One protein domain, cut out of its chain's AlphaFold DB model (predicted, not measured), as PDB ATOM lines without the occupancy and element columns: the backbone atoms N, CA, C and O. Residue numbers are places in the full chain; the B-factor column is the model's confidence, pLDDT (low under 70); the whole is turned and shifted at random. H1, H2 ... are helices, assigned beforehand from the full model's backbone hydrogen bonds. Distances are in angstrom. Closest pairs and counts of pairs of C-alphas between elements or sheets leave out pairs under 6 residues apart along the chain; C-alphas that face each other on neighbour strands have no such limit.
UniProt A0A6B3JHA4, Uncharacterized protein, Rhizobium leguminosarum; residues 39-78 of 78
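AT A GLANCE: This is residues 39 to 78 of the 78 residues of an uncharacterized protein of Rhizobium leguminosarum (UniProt A0A6B3JHA4). Look first for one long helix, H2, which makes the length of the domain; the short helix H1 is set off to the side of its first end, level with residue 52 and turned across H2, and with the tight link that joins them it makes the short foot of a rough L. The printed part has 40 residues with two named helices, H1 then H2, and no named strand: all helix. It is extended, with a radius of gyration of the C-alphas of 14.6 A, and spans 44 by 20 by 10 A.

HOW THE PARTS SIT: Start at H2, residues 52 to 75, and go back over the tight link of 3 residues to H1, residues 40 to 48. The two helices are only just apart, their closest C-alphas 8.4 A from each other. Residues 59 to 78, of which 59 to 75 belong to H2, stand free, and so do residues 39 to 44, of which 40 to 44 belong to H1. In H1 and H2 every O i to N i+4 pair is within hydrogen-bond range.

IN THESE COORDINATES: Find C-alpha 52 at (-10.153, 16.242, -8.863); from there H2 runs 34.8 A to C-alpha 75 at (-13.209, 50.878, -9.211). H1 begins at C-alpha 40, (-24.356, 17.476, -2.322), and measures 12.1 A to C-alpha 48.

THE WHOLE: The C-alphas of Arg 46 and Gln 78, the two farthest apart, are 43.8 A from each other. The printed part has no cut and ends at the chain's last residue, 78. Mean pLDDT of the printed part is 83.7; residues 75 to 78 are under 70.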
ATOM      1  N   ARG A  39     -24.941  15.565   1.352       80.56
ATOM      2  CA  ARG A  39     -24.154  14.760   0.391       80.56
ATOM      3  C   ARG A  39     -23.880  15.467  -0.936       80.56
ATOM      4  O   ARG A  39     -23.201  14.911  -1.799       80.56
ATOM      5  N   VAL A  40     -24.342  16.709  -1.069       82.25
ATOM      6  CA  VAL A  40     -24.356  17.476  -2.322       82.25
ATOM      7  C   VAL A  40     -22.984  17.550  -3.006       82.25
ATOM      8  O   VAL A  40     -22.890  17.445  -4.224       82.25
ATOM      9  N   CYS A  41     -21.890  17.639  -2.241       73.44
ATOM     10  CA  CYS A  41     -20.536  17.685  -2.799       73.44
ATOM     11  C   CYS A  41     -20.166  16.409  -3.571       73.44
ATOM     12  O   CYS A  41     -19.498  16.487  -4.599       73.44
ATOM     13  N   LEU A  42     -20.590  15.235  -3.092       78.19
ATOM     14  CA  LEU A  42     -20.326  13.959  -3.762       78.19
ATOM     15  C   LEU A  42     -21.154  13.828  -5.043       78.19
ATOM     16  O   LEU A  42     -20.647  13.363  -6.061       78.19
ATOM     17  N   GLU A  43     -22.404  14.280  -5.007       83.25
ATOM     18  CA  GLU A  43     -23.316  14.229  -6.151       83.25
ATOM     19  C   GLU A  43     -22.883  15.187  -7.265       83.25
ATOM     20  O   GLU A  43     -22.788  14.776  -8.419       83.25
ATOM     21  N   ILE A  44     -22.500  16.420  -6.922       82.69
ATOM     22  CA  ILE A  44     -21.945  17.384  -7.886       82.69
ATOM     23  C   ILE A  44     -20.683  16.818  -8.545       82.69
ATOM     24  O   ILE A  44     -20.518  16.901  -9.764       82.69
ATOM     25  N   ASN A  45     -19.794  16.200  -7.763       78.69
ATOM     26  CA  ASN A  45     -18.587  15.574  -8.304       78.69
ATOM     27  C   ASN A  45     -18.915  14.454  -9.298       78.69
ATOM     28  O   ASN A  45     -18.229  14.327 -10.309       78.69
ATOM     29  N   ARG A  46     -19.958  13.662  -9.026       82.62
ATOM     30  CA  ARG A  46     -20.415  12.600  -9.926       82.62
ATOM     31  C   ARG A  46     -20.989  13.162 -11.228       82.62
ATOM     32  O   ARG A  46     -20.650  12.657 -12.289       82.62
ATOM     33  N   VAL A  47     -21.840  14.186 -11.154       86.25
ATOM     34  CA  VAL A  47     -22.539  14.746 -12.328       86.25
ATOM     35  C   VAL A  47     -21.600  15.538 -13.234       86.25
ATOM     36  O   VAL A  47     -21.713  15.468 -14.451       86.25
ATOM     37  N   THR A  48     -20.647  16.271 -12.658       83.88
ATOM     38  CA  THR A  48     -19.716  17.099 -13.442       83.88
ATOM     39  C   THR A  48     -18.709  16.282 -14.249       83.88
ATOM     40  O   THR A  48     -18.100  16.826 -15.164       83.88
ATOM     41  N   GLY A  49     -18.486  15.006 -13.911       83.56
ATOM     42  CA  GLY A  49     -17.533  14.133 -14.610       83.56
ATOM     43  C   GLY A  49     -16.070  14.594 -14.536       83.56
ATOM     44  O   GLY A  49     -15.191  13.984 -15.137       83.56
ATOM     45  N   LEU A  50     -15.781  15.666 -13.793       84.12
ATOM     46  CA  LEU A  50     -14.450  16.243 -13.693       84.12
ATOM     47  C   LEU A  50     -13.602  15.468 -12.685       84.12
ATOM     48  O   LEU A  50     -13.990  15.287 -11.523       84.12
ATOM     49  N   ALA A  51     -12.386  15.111 -13.100       83.25
ATOM     50  CA  ALA A  51     -11.343  14.663 -12.187       83.25
ATOM     51  C   ALA A  51     -11.023  15.749 -11.140       83.25
ATOM     52  O   ALA A  51     -11.227  16.944 -11.370       83.25
ATOM     53  N   VAL A  52     -10.475  15.340  -9.990       79.75
ATOM     54  CA  VAL A  52     -10.153  16.242  -8.863       79.75
ATOM     55  C   VAL A  52      -9.325  17.452  -9.318       79.75
ATOM     56  O   VAL A  52      -9.658  18.584  -8.970       79.75
ATOM     57  N   ALA A  53      -8.304  17.224 -10.149       84.38
ATOM     58  CA  ALA A  53      -7.445  18.276 -10.689       84.38
ATOM     59  C   ALA A  53      -8.209  19.261 -11.593       84.38
ATOM     60  O   ALA A  53      -8.045  20.474 -11.465       84.38
ATOM     61  N   GLY A  54      -9.105  18.755 -12.449       85.75
ATOM     62  CA  GLY A  54      -9.954  19.584 -13.309       85.75
ATOM     63  C   GLY A  54     -10.892  20.485 -12.504       85.75
ATOM     64  O   GLY A  54     -11.027  21.668 -12.809       85.75
ATOM     65  N   ARG A  55     -11.466  19.970 -11.409       87.12
ATOM     66  CA  ARG A  55     -12.303  20.771 -10.496       87.12
ATOM     67  C   ARG A  55     -11.512  21.852  -9.770       87.12
ATOM     68  O   ARG A  55     -12.009  22.965  -9.616       87.12
ATOM     69  N   ALA A  56     -10.304  21.534  -9.307       88.94
ATOM     70  CA  ALA A  56      -9.441  22.501  -8.634       88.94
ATOM     71  C   ALA A  56      -9.047  23.646  -9.579       88.94
ATOM     72  O   ALA A  56      -9.112  24.814  -9.195       88.94
ATOM     73  N   ARG A  57      -8.719  23.313 -10.833       93.25
ATOM     74  CA  ARG A  57      -8.428  24.296 -11.878       93.25
ATOM     75  C   ARG A  57      -9.636  25.190 -12.163       93.25
ATOM     76  O   ARG A  57      -9.513  26.405 -12.047       93.25
ATOM     77  N   LEU A  58     -10.800  24.600 -12.444       91.69
ATOM     78  CA  LEU A  58     -12.025  25.354 -12.730       91.69
ATOM     79  C   LEU A  58     -12.413  26.277 -11.564       91.69
ATOM     80  O   LEU A  58     -12.748  27.438 -11.773       91.69
ATOM     81  N   ARG A  59     -12.312  25.792 -10.318       92.62
ATOM     82  CA  ARG A  59     -12.531  26.608  -9.111       92.62
ATOM     83  C   ARG A  59     -11.613  27.830  -9.093       92.62
ATOM     84  O   ARG A  59     -12.079  28.926  -8.795       92.62
ATOM     85  N   LYS A  60     -10.321  27.638  -9.372       95.94
ATOM     86  CA  LYS A  60      -9.332  28.721  -9.382       95.94
ATOM     87  C   LYS A  60      -9.675  29.765 -10.443       95.94
ATOM     88  O   LYS A  60      -9.698  30.946 -10.125       95.94
ATOM     89  N   GLU A  61      -9.982  29.329 -11.661       96.69
ATOM     90  CA  GLU A  61     -10.339  30.217 -12.776       96.69
ATOM     91  C   GLU A  61     -11.612  31.025 -12.472       96.69
ATOM     92  O   GLU A  61     -11.613  32.245 -12.622       96.69
ATOM     93  N   LEU A  62     -12.660  30.383 -11.941       96.19
ATOM     94  CA  LEU A  62     -13.898  31.069 -11.549       96.19
ATOM     95  C   LEU A  62     -13.691  32.075 -10.413       96.19
ATOM     96  O   LEU A  62     -14.304  33.140 -10.420       96.19
ATOM     97  N   ASN A  63     -12.843  31.753  -9.435       96.31
ATOM     98  CA  ASN A  63     -12.536  32.677  -8.345       96.31
ATOM     99  C   ASN A  63     -11.765  33.905  -8.845       96.31
ATOM    100  O   ASN A  63     -12.053  35.009  -8.396       96.31
ATOM    101  N   LEU A  64     -10.823  33.724  -9.776       96.69
ATOM    102  CA  LEU A  64     -10.091  34.836 -10.387       96.69
ATOM    103  C   LEU A  64     -11.023  35.749 -11.186       96.69
ATOM    104  O   LEU A  64     -10.944  36.963 -11.038       96.69
ATOM    105  N   LEU A  65     -11.933  35.170 -11.976       96.12
ATOM    106  CA  LEU A  65     -12.924  35.937 -12.729       96.12
ATOM    107  C   LEU A  65     -13.867  36.711 -11.801       96.12
ATOM    108  O   LEU A  65     -14.135  37.884 -12.029       96.12
ATOM    109  N   ARG A  66     -14.364  36.070 -10.736       96.06
ATOM    110  CA  ARG A  66     -15.203  36.753  -9.745       96.06
ATOM    111  C   ARG A  66     -14.459  37.931  -9.128       96.06
ATOM    112  O   ARG A  66     -15.009  39.023  -9.077       96.06
ATOM    113  N   PHE A  67     -13.222  37.699  -8.695       95.56
ATOM    114  CA  PHE A  67     -12.407  38.731  -8.075       95.56
ATOM    115  C   PHE A  67     -12.200  39.917  -9.021       95.56
ATOM    116  O   PHE A  67     -12.417  41.049  -8.610       95.56
ATOM    117  N   SER A  68     -11.873  39.674 -10.297       93.81
ATOM    118  CA  SER A  68     -11.690  40.763 -11.261       93.81
ATOM    119  C   SER A  68     -12.978  41.541 -11.538       93.81
ATOM    120  O   SER A  68     -12.925  42.748 -11.763       93.81
ATOM    121  N   MET A  69     -14.138  40.878 -11.510       94.69
ATOM    122  CA  MET A  69     -15.438  41.540 -11.647       94.69
ATOM    123  C   MET A  69     -15.786  42.387 -10.419       94.69
ATOM    124  O   MET A  69     -16.272  43.505 -10.571       94.69
ATOM    125  N   GLU A  70     -15.525  41.876  -9.215       93.94
ATOM    126  CA  GLU A  70     -15.744  42.603  -7.961       93.94
ATOM    127  C   GLU A  70     -14.848  43.845  -7.890       93.94
ATOM    128  O   GLU A  70     -15.354  44.938  -7.639       93.94
ATOM    129  N   THR A  71     -13.553  43.716  -8.204       88.81
ATOM    130  CA  THR A  71     -12.627  44.858  -8.217       88.81
ATOM    131  C   THR A  71     -13.005  45.883  -9.279       88.81
ATOM    132  O   THR A  71     -13.101  47.060  -8.966       88.81
ATOM    133  N   ALA A  72     -13.339  45.452 -10.501       83.06
ATOM    134  CA  ALA A  72     -13.761  46.374 -11.556       83.06
ATOM    135  C   ALA A  72     -15.053  47.131 -11.198       83.06
ATOM    136  O   ALA A  72     -15.203  48.299 -11.543       83.06
ATOM    137  N   SER A  73     -15.989  46.485 -10.490       76.81
ATOM    138  CA  SER A  73     -17.216  47.139 -10.017       76.81
ATOM    139  C   SER A  73     -16.975  48.120  -8.863       76.81
ATOM    140  O   SER A  73     -17.709  49.097  -8.736       76.81
ATOM    141  N   ALA A  74     -15.948  47.875  -8.044       70.31
ATOM    142  CA  ALA A  74     -15.540  48.771  -6.968       70.31
ATOM    143  C   ALA A  74     -14.789  49.998  -7.512       70.31
ATOM    144  O   ALA A  74     -15.044  51.111  -7.056       70.31
ATOM    145  N   ASP A  75     -13.942  49.805  -8.528       59.19
ATOM    146  CA  ASP A  75     -13.209  50.878  -9.211       59.19
ATOM    147  C   ASP A  75     -14.145  51.775 -10.040       59.19
ATOM    148  O   ASP A  75     -13.920  52.973 -10.147       59.19
ATOM    149  N   ALA A  76     -15.244  51.229 -10.577       57.31
ATOM    150  CA  ALA A  76     -16.263  51.999 -11.298       57.31
ATOM    151  C   ALA A  76     -17.130  52.907 -10.398       57.31
ATOM    152  O   ALA A  76     -17.937  53.682 -10.910       57.31
ATOM    153  N   CYS A  77     -17.005  52.784  -9.071       49.03
ATOM    154  CA  CYS A  77     -17.693  53.629  -8.093       49.03
ATOM    155  C   CYS A  77     -16.775  54.722  -7.494       49.03
ATOM    156  O   CYS A  77     -17.197  55.412  -6.561       49.03
ATOM    157  N   GLN A  78     -15.547  54.874  -8.011       46.06
ATOM    158  CA  GLN A  78     -14.636  56.000  -7.749       46.06
ATOM    159  C   GLN A  78     -14.644  56.985  -8.921       46.06
ATOM    160  O   GLN A  78     -14.554  58.200  -8.638       46.06
TER     161      GLN A  78